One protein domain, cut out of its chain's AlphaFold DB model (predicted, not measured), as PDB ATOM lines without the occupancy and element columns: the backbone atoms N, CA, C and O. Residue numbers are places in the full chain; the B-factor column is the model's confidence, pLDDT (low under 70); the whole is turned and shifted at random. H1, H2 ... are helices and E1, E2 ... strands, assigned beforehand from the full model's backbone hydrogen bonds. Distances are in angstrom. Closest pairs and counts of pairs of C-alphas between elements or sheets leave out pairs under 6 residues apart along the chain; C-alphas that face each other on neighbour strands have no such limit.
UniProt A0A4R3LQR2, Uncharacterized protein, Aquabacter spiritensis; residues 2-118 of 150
ATOM      1  N   MET A   2     -47.986 -38.496   7.125       72.38
ATOM      2  CA  MET A   2     -47.380 -39.766   7.598       72.38
ATOM      3  C   MET A   2     -48.314 -40.585   8.504       72.38
ATOM      4  O   MET A   2     -48.474 -41.783   8.313       72.38
ATOM      5  N   HIS A   3     -48.980 -39.935   9.462       76.06
ATOM      6  CA  HIS A   3     -49.959 -40.604  10.326       76.06
ATOM      7  C   HIS A   3     -51.068 -41.295   9.515       76.06
ATOM      8  O   HIS A   3     -51.392 -42.445   9.775       76.06
ATOM      9  N   ASP A   4     -51.605 -40.612   8.502       79.00
ATOM     10  CA  ASP A   4     -52.685 -41.146   7.663       79.00
ATOM     11  C   ASP A   4     -52.214 -42.346   6.836       79.00
ATOM     12  O   ASP A   4     -52.926 -43.341   6.753       79.00
ATOM     13  N   PHE A   5     -50.984 -42.286   6.309       81.75
ATOM     14  CA  PHE A   5     -50.350 -43.418   5.638       81.75
ATOM     15  C   PHE A   5     -50.213 -44.627   6.576       81.75
ATOM     16  O   PHE A   5     -50.628 -45.722   6.224       81.75
ATOM     17  N   ILE A   6     -49.717 -44.431   7.803       79.62
ATOM     18  CA  ILE A   6     -49.580 -45.515   8.792       79.62
ATOM     19  C   ILE A   6     -50.939 -46.132   9.135       79.62
ATOM     20  O   ILE A   6     -51.056 -47.350   9.214       79.62
ATOM     21  N   VAL A   7     -51.971 -45.308   9.330       81.75
ATOM     22  CA  VAL A   7     -53.334 -45.789   9.608       81.75
ATOM     23  C   VAL A   7     -53.895 -46.582   8.426       81.75
ATOM     24  O   VAL A   7     -54.568 -47.587   8.639       81.75
ATOM     25  N   GLN A   8     -53.621 -46.150   7.196       83.94
ATOM     26  CA  GLN A   8     -54.047 -46.848   5.987       83.94
ATOM     27  C   GLN A   8     -53.346 -48.206   5.835       83.94
ATOM     28  O   GLN A   8     -54.023 -49.213   5.642       83.94
ATOM     29  N   GLU A   9     -52.021 -48.252   5.977       84.25
ATOM     30  CA  GLU A   9     -51.244 -49.498   5.904       84.25
ATOM     31  C   GLU A   9     -51.618 -50.475   7.024       84.25
ATOM     32  O   GLU A   9     -51.765 -51.673   6.787       84.25
ATOM     33  N   ALA A  10     -51.847 -49.967   8.240       83.69
ATOM     34  CA  ALA A  10     -52.370 -50.773   9.339       83.69
ATOM     35  C   ALA A  10     -53.742 -51.367   8.992       83.69
ATOM     36  O   ALA A  10     -53.984 -52.531   9.297       83.69
ATOM     37  N   GLY A  11     -54.593 -50.601   8.304       84.56
ATOM     38  CA  GLY A  11     -55.865 -51.081   7.771       84.56
ATOM     39  C   GLY A  11     -55.691 -52.299   6.870       84.56
ATOM     40  O   GLY A  11     -56.273 -53.348   7.126       84.56
ATOM     41  N   PHE A  12     -54.823 -52.194   5.863       86.31
ATOM     42  CA  PHE A  12     -54.557 -53.303   4.943       86.31
ATOM     43  C   PHE A  12     -53.947 -54.533   5.621       86.31
ATOM     44  O   PHE A  12     -54.217 -55.656   5.205       86.31
ATOM     45  N   ALA A  13     -53.112 -54.339   6.643       85.50
ATOM     46  CA  ALA A  13     -52.405 -55.435   7.294       85.50
ATOM     47  C   ALA A  13     -53.215 -56.127   8.404       85.50
ATOM     48  O   ALA A  13     -52.991 -57.309   8.667       85.50
ATOM     49  N   LEU A  14     -54.089 -55.394   9.100       87.44
ATOM     50  CA  LEU A  14     -54.677 -55.839  10.368       87.44
ATOM     51  C   LEU A  14     -56.193 -56.026  10.328       87.44
ATOM     52  O   LEU A  14     -56.699 -56.792  11.145       87.44
ATOM     53  N   ASP A  15     -56.919 -55.356   9.428       88.06
ATOM     54  CA  ASP A  15     -58.390 -55.330   9.487       88.06
ATOM     55  C   ASP A  15     -59.020 -56.716   9.248       88.06
ATOM     56  O   ASP A  15     -60.022 -57.041   9.879       88.06
ATOM     57  N   ASP A  16     -58.398 -57.561   8.419       90.12
ATOM     58  CA  ASP A  16     -58.878 -58.920   8.112       90.12
ATOM     59  C   ASP A  16     -58.234 -60.011   8.994       90.12
ATOM     60  O   ASP A  16     -58.423 -61.212   8.772       90.12
ATOM     61  N   MET A  17     -57.436 -59.625   9.995       91.12
ATOM     62  CA  MET A  17     -56.705 -60.583  10.821       91.12
ATOM     63  C   MET A  17     -57.622 -61.225  11.880       91.12
ATOM     64  O   MET A  17     -58.248 -60.519  12.675       91.12
ATOM     65  N   PRO A  18     -57.676 -62.570  11.982       90.88
ATOM     66  CA  PRO A  18     -58.500 -63.239  12.983       90.88
ATOM     67  C   PRO A  18     -58.135 -62.836  14.417       90.88
ATOM     68  O   PRO A  18     -56.981 -62.940  14.839       90.88
ATOM     69  N   GLY A  19     -59.145 -62.430  15.188       86.81
ATOM     70  CA  GLY A  19     -58.964 -61.978  16.566       86.81
ATOM     71  C   GLY A  19     -58.385 -60.569  16.682       86.81
ATOM     72  O   GLY A  19     -57.863 -60.235  17.742       86.81
ATOM     73  N   VAL A  20     -58.452 -59.755  15.627       89.75
ATOM     74  CA  VAL A  20     -58.121 -58.331  15.673       89.75
ATOM     75  C   VAL A  20     -59.384 -57.511  15.444       89.75
ATOM     76  O   VAL A  20     -60.100 -57.716  14.471       89.75
ATOM     77  N   SER A  21     -59.650 -56.569  16.346       87.56
ATOM     78  CA  SER A  21     -60.801 -55.668  16.264       87.56
ATOM     79  C   SER A  21     -60.327 -54.232  16.083       87.56
ATOM     80  O   SER A  21     -59.577 -53.704  16.909       87.56
ATOM     81  N   ARG A  22     -60.782 -53.579  15.012       85.25
ATOM     82  CA  ARG A  22     -60.511 -52.162  14.754       85.25
ATOM     83  C   ARG A  22     -61.507 -51.279  15.504       85.25
ATOM     84  O   ARG A  22     -62.716 -51.460  15.397       85.25
ATOM     85  N   ILE A  23     -60.998 -50.276  16.211       84.62
ATOM     86  CA  ILE A  23     -61.792 -49.294  16.956       84.62
ATOM     87  C   ILE A  23     -61.423 -47.902  16.441       84.62
ATOM     88  O   ILE A  23     -60.298 -47.428  16.625       84.62
ATOM     89  N   ALA A  24     -62.363 -47.245  15.768       74.94
ATOM     90  CA  ALA A  24     -62.190 -45.873  15.300       74.94
ATOM     91  C   ALA A  24     -62.469 -44.881  16.440       74.94
ATOM     92  O   ALA A  24     -63.469 -45.015  17.138       74.94
ATOM     93  N   HIS A  25     -61.598 -43.884  16.633       67.38
ATOM     94  CA  HIS A  25     -61.794 -42.856  17.659       67.38
ATOM     95  C   HIS A  25     -61.235 -41.497  17.218       67.38
ATOM     96  O   HIS A  25     -60.017 -41.329  17.180       67.38
ATOM     97  N   ASP A  26     -62.127 -40.541  16.932       54.97
ATOM     98  CA  ASP A  26     -62.012 -39.077  16.726       54.97
ATOM     99  C   ASP A  26     -60.862 -38.460  15.911       54.97
ATOM    100  O   ASP A  26     -60.924 -37.264  15.637       54.97
ATOM    101  N   LYS A  27     -59.836 -39.229  15.528       59.44
ATOM    102  CA  LYS A  27     -58.655 -38.899  14.687       59.44
ATOM    103  C   LYS A  27     -57.564 -39.982  14.738       59.44
ATOM    104  O   LYS A  27     -56.513 -39.822  14.129       59.44
ATOM    105  N   SER A  28     -57.783 -41.064  15.480       65.19
ATOM    106  CA  SER A  28     -56.855 -42.181  15.639       65.19
ATOM    107  C   SER A  28     -57.578 -43.507  15.433       65.19
ATOM    108  O   SER A  28     -58.789 -43.612  15.641       65.19
ATOM    109  N   VAL A  29     -56.823 -44.523  15.035       78.62
ATOM    110  CA  VAL A  29     -57.288 -45.907  15.031       78.62
ATOM    111  C   VAL A  29     -56.639 -46.641  16.195       78.62
ATOM    112  O   VAL A  29     -55.465 -46.416  16.511       78.62
ATOM    113  N   ARG A  30     -57.411 -47.510  16.837       86.31
ATOM    114  CA  ARG A  30     -56.910 -48.465  17.818       86.31
ATOM    115  C   ARG A  30     -57.213 -49.868  17.327       86.31
ATOM    116  O   ARG A  30     -58.212 -50.078  16.641       86.31
ATOM    117  N   TYR A  31     -56.364 -50.808  17.703       87.38
ATOM    118  CA  TYR A  31     -56.553 -52.214  17.385       87.38
ATOM    119  C   TYR A  31     -56.503 -53.035  18.662       87.38
ATOM    120  O   TYR A  31     -55.562 -52.907  19.443       87.38
ATOM    121  N   LEU A  32     -57.525 -53.855  18.879       86.94
ATOM    122  CA  LEU A  32     -57.609 -54.779  19.997       86.94
ATOM    123  C   LEU A  32     -57.273 -56.186  19.506       86.94
ATOM    124  O   LEU A  32     -57.970 -56.733  18.658       86.94
ATOM    125  N   PHE A  33     -56.210 -56.768  20.047       86.81
ATOM    126  CA  PHE A  33     -55.750 -58.111  19.714       86.81
ATOM    127  C   PHE A  33     -56.227 -59.094  20.774       86.81
ATOM    128  O   PHE A  33     -55.841 -58.988  21.943       86.81
ATOM    129  N   LYS A  34     -57.036 -60.065  20.342       86.94
ATOM    130  CA  LYS A  34     -57.578 -61.187  21.121       86.94
ATOM    131  C   LYS A  34     -58.180 -60.755  22.459       86.94
ATOM    132  O   LYS A  34     -58.024 -61.466  23.444       86.94
ATOM    133  N   ASP A  35     -58.778 -59.565  22.510       81.62
ATOM    134  CA  ASP A  35     -59.334 -58.972  23.732       81.62
ATOM    135  C   ASP A  35     -58.319 -58.811  24.885       81.62
ATOM    136  O   ASP A  35     -58.684 -58.781  26.060       81.62
ATOM    137  N   ARG A  36     -57.018 -58.728  24.559       82.50
ATOM    138  CA  ARG A  36     -55.911 -58.637  25.531       82.50
ATOM    139  C   ARG A  36     -55.018 -57.424  25.355       82.50
ATOM    140  O   ARG A  36     -54.517 -56.917  26.352       82.50
ATOM    141  N   VAL A  37     -54.756 -56.989  24.124       85.31
ATOM    142  CA  VAL A  37     -53.800 -55.903  23.857       85.31
ATOM    143  C   VAL A  37     -54.462 -54.842  23.006       85.31
ATOM    144  O   VAL A  37     -54.827 -55.107  21.863       85.31
ATOM    145  N   LEU A  38     -54.596 -53.637  23.555       86.12
ATOM    146  CA  LEU A  38     -55.108 -52.479  22.840       86.12
ATOM    147  C   LEU A  38     -53.933 -51.613  22.388       86.12
ATOM    148  O   LEU A  38     -53.259 -50.996  23.214       86.12
ATOM    149  N   LEU A  39     -53.710 -51.536  21.079       86.62
ATOM    150  CA  LEU A  39     -52.643 -50.728  20.500       86.62
ATOM    151  C   LEU A  39     -53.159 -49.455  19.835       86.62
ATOM    152  O   LEU A  39     -54.267 -49.419  19.297       86.62
ATOM    153  N   ARG A  40     -52.321 -48.415  19.836       85.75
ATOM    154  CA  ARG A  40     -52.496 -47.209  19.014       85.75
ATOM    155  C   ARG A  40     -51.180 -46.749  18.402       85.75
ATOM    156  O   ARG A  40     -50.125 -46.918  19.008       85.75
ATOM    157  N   PHE A  41     -51.256 -46.093  17.251       85.44
ATOM    158  CA  PHE A  41     -50.097 -45.500  16.585       85.44
ATOM    159  C   PHE A  41     -49.903 -44.050  17.020       85.44
ATOM    160  O   PHE A  41     -50.866 -43.286  17.103       85.44
ATOM    161  N   LYS A  42     -48.659 -43.645  17.289       85.31
ATOM    162  CA  LYS A  42     -48.346 -42.267  17.682       85.31
ATOM    163  C   LYS A  42     -46.953 -41.858  17.216       85.31
ATOM    164  O   LYS A  42     -46.043 -42.673  17.164       85.31
ATOM    165  N   HIS A  43     -46.773 -40.579  16.900       84.81
ATOM    166  CA  HIS A  43     -45.438 -40.047  16.635       84.81
ATOM    167  C   HIS A  43     -44.621 -40.046  17.931       84.81
ATOM    168  O   HIS A  43     -45.100 -39.553  18.952       84.81
ATOM    169  N   GLY A  44     -43.411 -40.592  17.923       82.44
ATOM    170  CA  GLY A  44     -42.545 -40.664  19.094       82.44
ATOM    171  C   GLY A  44     -41.816 -39.348  19.382       82.44
ATOM    172  O   GLY A  44     -41.351 -38.655  18.484       82.44
ATOM    173  N   SER A  45     -41.679 -38.994  20.659       77.56
ATOM    174  CA  SER A  45     -40.776 -37.931  21.123       77.56
ATOM    175  C   SER A  45     -39.423 -38.510  21.544       77.56
ATOM    176  O   SER A  45     -39.311 -39.702  21.841       77.56
ATOM    177  N   ALA A  46     -38.403 -37.656  21.679       70.44
ATOM    178  CA  ALA A  46     -37.065 -38.057  22.129       70.44
ATOM    179  C   ALA A  46     -37.043 -38.785  23.493       70.44
ATOM    180  O   ALA A  46     -36.079 -39.476  23.796       70.44
ATOM    181  N   ARG A  47     -38.107 -38.664  24.303       65.38
ATOM    182  CA  ARG A  47     -38.252 -39.340  25.604       65.38
ATOM    183  C   ARG A  47     -38.883 -40.736  25.517       65.38
ATOM    184  O   ARG A  47     -39.183 -41.315  26.553       65.38
ATOM    185  N   GLY A  48     -39.140 -41.262  24.317       60.25
ATOM    186  CA  GLY A  48     -39.833 -42.549  24.183       60.25
ATOM    187  C   GLY A  48     -41.314 -42.469  24.561       60.25
ATOM    188  O   GLY A  48     -41.905 -43.460  24.966       60.25
ATOM    189  N   LEU A  49     -41.894 -41.268  24.500       67.69
ATOM    190  CA  LEU A  49     -43.308 -41.018  24.764       67.69
ATOM    191  C   LEU A  49     -43.948 -40.485  23.502       67.69
ATOM    192  O   LEU A  49     -43.328 -39.691  22.790       67.69
ATOM    193  N   GLY A  50     -45.197 -40.847  23.245       61.97
ATOM    194  CA  GLY A  50     -45.898 -40.270  22.120       61.97
ATOM    195  C   GLY A  50     -46.008 -38.745  22.232       61.97
ATOM    196  O   GLY A  50     -46.507 -38.208  23.220       61.97
ATOM    197  N   SER A  51     -45.596 -38.057  21.180       56.78
ATOM    198  CA  SER A  51     -45.637 -36.614  21.023       56.78
ATOM    199  C   SER A  51     -47.040 -36.197  20.578       56.78
ATOM    200  O   SER A  51     -47.372 -36.345  19.411       56.78
ATOM    201  N   ASN A  52     -47.887 -35.732  21.497       60.22
ATOM    202  CA  ASN A  52     -49.036 -34.880  21.176       60.22
ATOM    203  C   ASN A  52     -49.360 -33.977  22.367       60.22
ATOM    204  O   ASN A  52     -49.068 -34.328  23.508       60.22
ATOM    205  N   ILE A  53     -49.943 -32.822  22.040       47.62
ATOM    206  CA  ILE A  53     -50.455 -31.782  22.937       47.62
ATOM    207  C   ILE A  53     -51.375 -32.429  23.985       47.62
ATOM    208  O   ILE A  53     -52.229 -33.240  23.615       47.62
ATOM    209  N   ASP A  54     -51.170 -32.096  25.267       45.84
ATOM    210  CA  ASP A  54     -52.014 -32.537  26.389       45.84
ATOM    211  C   ASP A  54     -53.479 -32.183  26.051       45.84
ATOM    212  O   ASP A  54     -53.877 -31.020  26.036       45.84
ATOM    213  N   THR A  55     -54.259 -33.193  25.670       52.50
ATOM    214  CA  THR A  55     -55.697 -33.098  25.392       52.50
ATOM    215  C   THR A  55     -56.387 -34.179  26.211       52.50
ATOM    216  O   THR A  55     -55.834 -35.267  26.354       52.50
ATOM    217  N   GLN A  56     -57.594 -33.905  26.712       52.22
ATOM    218  CA  GLN A  56     -58.355 -34.817  27.579       52.22
ATOM    219  C   GLN A  56     -58.451 -36.249  27.006       52.22
ATOM    220  O   GLN A  56     -58.240 -37.220  27.715       52.22
ATOM    221  N   ALA A  57     -58.602 -36.393  25.683       54.62
ATOM    222  CA  ALA A  57     -58.642 -37.690  24.994       54.62
ATOM    223  C   ALA A  57     -57.320 -38.496  25.037       54.62
ATOM    224  O   ALA A  57     -57.302 -39.707  24.793       54.62
ATOM    225  N   ASN A  58     -56.181 -37.838  25.276       56.97
ATOM    226  CA  ASN A  58     -54.915 -38.514  25.541       56.97
ATOM    227  C   ASN A  58     -54.908 -39.070  26.964       56.97
ATOM    228  O   ASN A  58     -54.520 -40.224  27.118       56.97
ATOM    229  N   ASP A  59     -55.367 -38.288  27.941       56.38
ATOM    230  CA  ASP A  59     -55.454 -38.696  29.345       56.38
ATOM    231  C   ASP A  59     -56.437 -39.861  29.510       56.38
ATOM    232  O   ASP A  59     -56.062 -40.886  30.070       56.38
ATOM    233  N   ASP A  60     -57.594 -39.808  28.842       57.78
ATOM    234  CA  ASP A  60     -58.601 -40.878  28.859       57.78
ATOM    235  C   ASP A  60     -58.094 -42.204  28.251       57.78
ATOM    236  O   ASP A  60     -58.555 -43.292  28.595       57.78
ATOM    237  N   PHE A  61     -57.122 -42.158  27.330       56.22
ATOM    238  CA  PHE A  61     -56.476 -43.382  26.843       56.22
ATOM    239  C   PHE A  61     -55.441 -43.909  27.836       56.22
ATOM    240  O   PHE A  61     -55.281 -45.121  27.964       56.22
ATOM    241  N   ILE A  62     -54.703 -43.008  28.484       59.56
ATOM    242  CA  ILE A  62     -53.580 -43.355  29.351       59.56
ATOM    243  C   ILE A  62     -54.054 -43.877  30.702       59.56
ATOM    244  O   ILE A  62     -53.422 -44.788  31.233       59.56
ATOM    245  N   ASP A  63     -55.146 -43.336  31.239       53.78
ATOM    246  CA  ASP A  63     -55.706 -43.833  32.486       53.78
ATOM    247  C   ASP A  63     -56.199 -45.263  32.279       53.78
ATOM    248  O   ASP A  63     -57.178 -45.532  31.579       53.78
ATOM    249  N   ALA A  64     -55.491 -46.218  32.879       49.47
ATOM    250  CA  ALA A  64     -55.844 -47.634  32.866       49.47
ATOM    251  C   ALA A  64     -57.234 -47.895  33.482       49.47
ATOM    252  O   ALA A  64     -57.847 -48.907  33.164       49.47
ATOM    253  N   GLN A  65     -57.742 -46.959  34.296       43.94
ATOM    254  CA  GLN A  65     -59.070 -46.999  34.916       43.94
ATOM    255  C   GLN A  65     -60.211 -46.454  34.053       43.94
ATOM    256  O   GLN A  65     -61.370 -46.654  34.417       43.94
ATOM    257  N   VAL A  66     -59.934 -45.784  32.929       45.84
ATOM    258  CA  VAL A  66     -61.007 -45.442  31.992       45.84
ATOM    259  C   VAL A  66     -61.389 -46.724  31.271       45.84
ATOM    260  O   VAL A  66     -60.712 -47.166  30.336       45.84
ATOM    261  N   ASP A  67     -62.463 -47.324  31.782       48.22
ATOM    262  CA  ASP A  67     -63.256 -48.343  31.118       48.22
ATOM    263  C   ASP A  67     -63.633 -47.784  29.746       48.22
ATOM    264  O   ASP A  67     -64.490 -46.905  29.602       48.22
ATOM    265  N   LEU A  68     -62.899 -48.221  28.727       52.16
ATOM    266  CA  LEU A  68     -63.217 -47.934  27.342       52.16
ATOM    267  C   LEU A  68     -64.464 -48.750  27.001       52.16
ATOM    268  O   LEU A  68     -64.376 -49.762  26.325       52.16
ATOM    269  N   LEU A  69     -65.621 -48.291  27.484       49.09
ATOM    270  CA  LEU A  69     -66.947 -48.744  27.078       49.09
ATOM    271  C   LEU A  69     -67.141 -50.270  27.191       49.09
ATOM    272  O   LEU A  69     -67.547 -50.910  26.222       49.09
ATOM    273  N   GLY A  70     -66.869 -50.864  28.358       48.38
ATOM    274  CA  GLY A  70     -67.147 -52.280  28.611       48.38
ATOM    275  C   GLY A  70     -66.162 -53.235  27.938       48.38
ATOM    276  O   GLY A  70     -66.516 -54.379  27.641       48.38
ATOM    277  N   MET A  71     -64.937 -52.773  27.667       52.91
ATOM    278  CA  MET A  71     -63.880 -53.623  27.132       52.91
ATOM    279  C   MET A  71     -63.156 -54.386  28.246       52.91
ATOM    280  O   MET A  71     -62.927 -53.837  29.323       52.91
ATOM    281  N   PRO A  72     -62.778 -55.656  28.001       54.44
ATOM    282  CA  PRO A  72     -62.010 -56.435  28.963       54.44
ATOM    283  C   PRO A  72     -60.704 -55.719  29.309       54.44
ATOM    284  O   PRO A  72     -60.163 -54.974  28.490       54.44
ATOM    285  N   GLU A  73     -60.197 -55.957  30.521       64.31
ATOM    286  CA  GLU A  73     -58.934 -55.397  31.001       64.31
ATOM    287  C   GLU A  73     -57.805 -55.756  30.017       64.31
ATOM    288  O   GLU A  73     -57.301 -56.881  29.981       64.31
ATOM    289  N   ALA A  74     -57.478 -54.804  29.142       70.12
ATOM    290  CA  ALA A  74     -56.549 -54.981  28.041       70.12
ATOM    291  C   ALA A  74     -55.297 -54.144  28.287       70.12
ATOM    292  O   ALA A  74     -55.359 -52.963  28.642       70.12
ATOM    293  N   MET A  75     -54.140 -54.749  28.045       78.62
ATOM    294  CA  MET A  75     -52.857 -54.073  28.111       78.62
ATOM    295  C   MET A  75     -52.804 -52.978  27.045       78.62
ATOM    296  O   MET A  75     -52.873 -53.253  25.844       78.62
ATOM    297  N   LYS A  76     -52.677 -51.728  27.492       82.69
ATOM    298  CA  LYS A  76     -52.602 -50.559  26.614       82.69
ATOM    299  C   LYS A  76     -51.162 -50.348  26.155       82.69
ATOM    300  O   LYS A  76     -50.254 -50.191  26.970       82.69
ATOM    301  N   VAL A  77     -50.963 -50.327  24.841       86.81
ATOM    302  CA  VAL A  77     -49.644 -50.220  24.210       86.81
ATOM    303  C   VAL A  77     -49.662 -49.126  23.139       86.81
ATOM    304  O   VAL A  77     -50.645 -48.924  22.428       86.81
ATOM    305  N   GLU A  78     -48.562 -48.395  23.007       87.38
ATOM    306  CA  GLU A  78     -48.339 -47.425  21.941       87.38
ATOM    307  C   GLU A  78     -47.241 -47.913  20.999       87.38
ATOM    308  O   GLU A  78     -46.128 -48.224  21.426       87.38
ATOM    309  N   LEU A  79     -47.555 -47.914  19.707       87.69
ATOM    310  CA  LEU A  79     -46.597 -48.047  18.621       87.69
ATOM    311  C   LEU A  79     -46.106 -46.656  18.233       87.69
ATOM    312  O   LEU A  79     -46.810 -45.882  17.575       87.69
ATOM    313  N   LEU A  80     -44.901 -46.333  18.690       88.44
ATOM    314  CA  LEU A  80     -44.242 -45.063  18.451       88.44
ATOM    315  C   LEU A  80     -43.408 -45.134  17.180       88.44
ATOM    316  O   LEU A  80     -42.475 -45.924  17.095       88.44
ATOM    317  N   TRP A  81     -43.708 -44.282  16.209       85.12
ATOM    318  CA  TRP A  81     -42.908 -44.139  14.996       85.12
ATOM    319  C   TRP A  81     -42.081 -42.856  15.042       85.12
ATOM    320  O   TRP A  81     -42.534 -41.825  15.544       85.12
ATOM    321  N   TYR A  82     -40.864 -42.927  14.515       85.81
ATOM    322  CA  TYR A  82     -39.890 -41.841  14.533       85.81
ATOM    323  C   TYR A  82     -39.429 -41.551  13.116       85.81
ATOM    324  O   TYR A  82     -39.104 -42.471  12.370       85.81
ATOM    325  N   GLU A  83     -39.373 -40.279  12.749       81.19
ATOM    326  CA  GLU A  83     -38.814 -39.851  11.470       81.19
ATOM    327  C   GLU A  83     -37.308 -39.610  11.588       81.19
ATOM    328  O   GLU A  83     -36.794 -39.252  12.652       81.19
ATOM    329  N   ASN A  84     -36.592 -39.748  10.473       78.19
ATOM    330  CA  ASN A  84     -35.185 -39.373  10.421       78.19
ATOM    331  C   ASN A  84     -35.025 -37.850  10.591       78.19
ATOM    332  O   ASN A  84     -35.971 -37.072  10.457       78.19
ATOM    333  N   ARG A  85     -33.793 -37.382  10.830       77.88
ATOM    334  CA  ARG A  85     -33.506 -35.951  11.068       77.88
ATOM    335  C   ARG A  85     -34.049 -35.012   9.979       77.88
ATOM    336  O   ARG A  85     -34.374 -33.867  10.274       77.88
ATOM    337  N   LEU A  86     -34.122 -35.487   8.735       79.06
ATOM    338  CA  LEU A  86     -34.604 -34.718   7.586       79.06
ATOM    339  C   LEU A  86     -36.120 -34.843   7.353       79.06
ATOM    340  O   LEU A  86     -36.629 -34.195   6.446       79.06
ATOM    341  N   ARG A  87     -36.834 -35.652   8.148       76.38
ATOM    342  CA  ARG A  87     -38.271 -35.957   8.012       76.38
ATOM    343  C   ARG A  87     -38.671 -36.490   6.639       76.38
ATOM    344  O   ARG A  87     -39.749 -36.215   6.126       76.38
ATOM    345  N   THR A  88     -37.771 -37.244   6.024       71.44
ATOM    346  CA  THR A  88     -37.976 -37.831   4.698       71.44
ATOM    347  C   THR A  88     -38.320 -39.310   4.756       71.44
ATOM    348  O   THR A  88     -38.822 -39.849   3.774       71.44
ATOM    349  N   LYS A  89     -38.017 -39.987   5.871       73.00
ATOM    350  CA  LYS A  89     -38.204 -41.432   6.037       73.00
ATOM    351  C   LYS A  89     -38.554 -41.782   7.478       73.00
ATOM    352  O   LYS A  89     -38.164 -41.067   8.402       73.00
ATOM    353  N   LEU A  90     -39.225 -42.920   7.642       77.75
ATOM    354  CA  LEU A  90     -39.316 -43.618   8.918       77.75
ATOM    355  C   LEU A  90     -37.911 -44.100   9.316       77.75
ATOM    356  O   LEU A  90     -37.229 -44.734   8.516       77.75
ATOM    357  N   ASP A  91     -37.482 -43.751  10.522       82.31
ATOM    358  CA  ASP A  91     -36.177 -44.098  11.090       82.31
ATOM    359  C   ASP A  91     -36.275 -45.343  11.970       82.31
ATOM    360  O   ASP A  91     -35.525 -46.298  11.796       82.31
ATOM    361  N   ARG A  92     -37.251 -45.365  12.887       84.38
ATOM    362  CA  ARG A  92     -37.502 -46.514  13.762       84.38
ATOM    363  C   ARG A  92     -38.943 -46.574  14.251       84.38
ATOM    364  O   ARG A  92     -39.665 -45.574  14.232       84.38
ATOM    365  N   VAL A  93     -39.317 -47.746  14.755       85.50
ATOM    366  CA  VAL A  93     -40.584 -47.994  15.447       85.50
ATOM    367  C   VAL A  93     -40.296 -48.624  16.804       85.50
ATOM    368  O   VAL A  93     -39.429 -49.486  16.917       85.50
ATOM    369  N   GLU A  94     -41.014 -48.197  17.833       87.88
ATOM    370  CA  GLU A  94     -40.885 -48.694  19.198       87.88
ATOM    371  C   GLU A  94     -42.260 -49.078  19.743       87.88
ATOM    372  O   GLU A  94     -43.225 -48.329  19.604       87.88
ATOM    373  N   VAL A  95     -42.350 -50.244  20.370       87.19
ATOM    374  CA  VAL A  95     -43.524 -50.672  21.128       87.19
ATOM    375  C   VAL A  95     -43.313 -50.239  22.565       87.19
ATOM    376  O   VAL A  95     -42.286 -50.563  23.151       87.19
ATOM    377  N   THR A  96     -44.262 -49.515  23.149       86.81
ATOM    378  CA  THR A  96     -44.126 -49.002  24.518       86.81
ATOM    379  C   THR A  96     -45.413 -49.176  25.307       86.81
ATOM    380  O   THR A  96     -46.500 -48.957  24.779       86.81
ATOM    381  N   ALA A  97     -45.300 -49.512  26.588       84.31
ATOM    382  CA  ALA A  97     -46.386 -49.331  27.543       84.31
ATOM    383  C   ALA A  97     -46.036 -48.216  28.517       84.31
ATOM    384  O   ALA A  97     -44.872 -47.994  28.873       84.31
ATOM    385  N   ARG A  98     -47.063 -47.507  28.971       75.94
ATOM    386  CA  ARG A  98     -46.901 -46.387  29.887       75.94
ATOM    387  C   ARG A  98     -48.103 -46.222  30.795       75.94
ATOM    388  O   ARG A  98     -49.199 -46.657  30.473       75.94
ATOM    389  N   ASP A  99     -47.840 -45.533  31.889       71.56
ATOM    390  CA  ASP A  99     -48.777 -45.136  32.924       71.56
ATOM    391  C   ASP A  99     -48.583 -43.630  33.153       71.56
ATOM    392  O   ASP A  99     -47.507 -43.166  33.549       71.56
ATOM    393  N   GLY A 100     -49.569 -42.827  32.763       71.88
ATOM    394  CA  GLY A 100     -49.434 -41.373  32.717       71.88
ATOM    395  C   GLY A 100     -48.275 -40.917  31.818       71.88
ATOM    396  O   GLY A 100     -48.156 -41.253  30.632       71.88
ATOM    397  N   LYS A 101     -47.380 -40.131  32.419       72.38
ATOM    398  CA  LYS A 101     -46.142 -39.620  31.805       72.38
ATOM    399  C   LYS A 101     -44.939 -40.548  32.035       72.38
ATOM    400  O   LYS A 101     -43.832 -40.218  31.612       72.38
ATOM    401  N   ARG A 102     -45.135 -41.700  32.687       72.75
ATOM    402  CA  ARG A 102     -44.087 -42.677  32.991       72.75
ATOM    403  C   ARG A 102     -44.157 -43.849  32.019       72.75
ATOM    404  O   ARG A 102     -45.149 -44.567  31.967       72.75
ATOM    405  N   ARG A 103     -43.076 -44.082  31.278       78.44
ATOM    406  CA  ARG A 103     -42.899 -45.314  30.503       78.44
ATOM    407  C   ARG A 103     -42.688 -46.483  31.468       78.44
ATOM    408  O   ARG A 103     -41.809 -46.404  32.321       78.44
ATOM    409  N   LEU A 104     -43.491 -47.535  31.326       80.31
ATOM    410  CA  LEU A 104     -43.353 -48.777  32.091       80.31
ATOM    411  C   LEU A 104     -42.296 -49.670  31.442       80.31
ATOM    412  O   LEU A 104     -41.357 -50.104  32.096       80.31
ATOM    413  N   TRP A 105     -42.425 -49.886  30.133       83.56
ATOM    414  CA  TRP A 105     -41.488 -50.667  29.335       83.56
ATOM    415  C   TRP A 105     -41.562 -50.270  27.861       83.56
ATOM    416  O   TRP A 105     -42.481 -49.567  27.435       83.56
ATOM    417  N   GLY A 106     -40.574 -50.691  27.075       83.94
ATOM    418  CA  GLY A 106     -40.617 -50.529  25.626       83.94
ATOM    419  C   GLY A 106     -39.449 -51.194  24.917       83.94
ATOM    420  O   GLY A 106     -38.378 -51.309  25.513       83.94
ATOM    421  N   TYR A 107     -39.661 -51.607  23.672       85.00
ATOM    422  CA  TYR A 107     -38.662 -52.267  22.833       85.00
ATOM    423  C   TYR A 107     -38.782 -51.821  21.362       85.00
ATOM    424  O   TYR A 107     -39.887 -51.527  20.895       85.00
ATOM    425  N   PRO A 108     -37.669 -51.744  20.611       84.94
ATOM    426  CA  PRO A 108     -37.697 -51.405  19.189       84.94
ATOM    427  C   PRO A 108     -38.228 -52.573  18.343       84.94
ATOM    428  O   PRO A 108     -37.917 -53.730  18.613       84.94
ATOM    429  N   MET A 109     -38.987 -52.283  17.284       79.50
ATOM    430  CA  MET A 109     -39.337 -53.283  16.266       79.50
ATOM    431  C   MET A 109     -38.301 -53.302  15.138       79.50
ATOM    432  O   MET A 109     -37.882 -52.249  14.661       79.50
ATOM    433  N   GLY A 110     -37.924 -54.502  14.681       68.06
ATOM    434  CA  GLY A 110     -36.999 -54.705  13.552       68.06
ATOM    435  C   GLY A 110     -35.528 -54.900  13.938       68.06
ATOM    436  O   GLY A 110     -34.700 -55.147  13.069       68.06
ATOM    437  N   SER A 111     -35.203 -54.833  15.229       56.78
ATOM    438  CA  SER A 111     -34.026 -55.501  15.802       56.78
ATOM    439  C   SER A 111     -34.522 -56.829  16.374       56.78
ATOM    440  O   SER A 111     -35.629 -56.835  16.913       56.78
ATOM    441  N   GLU A 112     -33.791 -57.943  16.231       44.75
ATOM    442  CA  GLU A 112     -34.187 -59.187  16.912       44.75
ATOM    443  C   GLU A 112     -34.469 -58.865  18.386       44.75
ATOM    444  O   GLU A 112     -33.626 -58.230  19.029       44.75
ATOM    445  N   PRO A 113     -35.665 -59.196  18.907       44.09
ATOM    446  CA  PRO A 113     -35.954 -58.967  20.305       44.09
ATOM    447  C   PRO A 113     -35.007 -59.860  21.098       44.09
ATOM    448  O   PRO A 113     -35.194 -61.074  21.154       44.09
ATOM    449  N   ASP A 114     -33.978 -59.266  21.699       43.69
ATOM    450  CA  ASP A 114     -33.246 -59.946  22.752       43.69
ATOM    451  C   ASP A 114     -34.281 -60.230  23.841       43.69
ATOM    452  O   ASP A 114     -34.913 -59.306  24.367       43.69
ATOM    453  N   ILE A 115     -34.539 -61.510  24.107       46.12
ATOM    454  CA  ILE A 115     -35.546 -61.978  25.070       46.12
ATOM    455  C   ILE A 115     -35.289 -61.345  26.449       46.12
ATOM    456  O   ILE A 115     -36.232 -61.128  27.207       46.12
ATOM    457  N   ALA A 116     -34.050 -60.917  26.722       50.66
ATOM    458  CA  ALA A 116     -33.667 -60.128  27.892       50.66
ATOM    459  C   ALA A 116     -34.325 -58.731  27.994       50.66
ATOM    460  O   ALA A 116     -34.253 -58.097  29.045       50.66
ATOM    461  N   THR A 117     -34.963 -58.233  26.930       45.75
ATOM    462  CA  THR A 117     -35.605 -56.904  26.877       45.75
ATOM    463  C   THR A 117     -37.114 -56.949  27.122       45.75
ATOM    464  O   THR A 117     -37.751 -55.900  27.250       45.75
ATOM    465  N   LEU A 118     -37.710 -58.145  27.175       46.06
ATOM    466  CA  LEU A 118     -39.111 -58.301  27.542       46.06
ATOM    467  C   LEU A 118     -39.221 -58.274  29.075       46.06
ATOM    468  O   LEU A 118     -38.602 -59.100  29.737       46.06
TER     469      LEU A 118
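This is residues 2 to 118 of the 150 residues of an uncharacterized protein of Aquabacter spiritensis (UniProt A0A4R3LQR2). One strongly twisted sheet of six strands forms a wall, with helix H1 packed on one face beside E1, E2 and E3, while the short helix H2 hangs between two long links and stands beside the strands. The sheet is two antiparallel three-strand runs, E1 to E3 and E4 to E6, joined side by side through the parallel pair E3 and E4. The printed part has 117 residues with two named helices and six named strands, in the order H1 E1 E2 E3 H2 E4 E5 E6; the class is mixed, helices and strands, and the sheet is mixed, in the order E1 E2 E3 E4 E5 E6. It is compact, with a radius of gyration of the C-alphas of 14.2 A and spans of 42 by 33 by 32 A.

H1 is residues 2 to 14, 17.9 A long, from C-alpha 2 at (-47.380, -39.766, 7.598). E1 is residues 20 to 25, E2 residues 28 to 33, and E3 residues 37 to 43, 19.3 A long. H2 is residues 56 to 62. E4 is residues 75 to 83, 26.0 A, and E5 residues 90 to 99, 25.8 A, which bends by 51 degrees at residue 95. E6, residues 102 to 109, bends by 58 degrees at residue 105 and ends at C-alpha 109 at (-39.337, -53.283, 16.266).

E1 E2 E3 and E4 E5 E6 are meanders, each strand the antiparallel neighbour of the one before. N 23 and O 30 are 2.8 A apart between E1 and E2, and N 31 and O 39 are 3.0 A apart between E2 and E3. E3, H2 and E4 form a strand-helix-strand unit, two parallel neighbour strands with a helix between, with a right-handed crossover; N 40 and O 77 are 3.1 A apart. N 80 and O 94 between E4 and E5 are 2.8 A apart, and N 97 and O 105 between E5 and E6 2.9 A. H1 is on the sheet, giving two layers, a helix on one face of a sheet; its closest C-alphas to E2 are those of Val 7 and Val 29, 6.7 A. H2 stands at the sheet's level, at a height of 2.8 A. H1 and H2 are apart. In H1 every O i to N i+4 pair is within hydrogen-bond range, in H2 2 of 3.

The farthest C-alphas, those of Gly 70 and Leu 86, are 42.5 A apart. The printed part has no cut. The links E3 to H2 and H2 to E4 are long. Mean pLDDT of the printed part is 72.8, and residues 25 to 28, 47 to 73 and 110 to 118 are under 70.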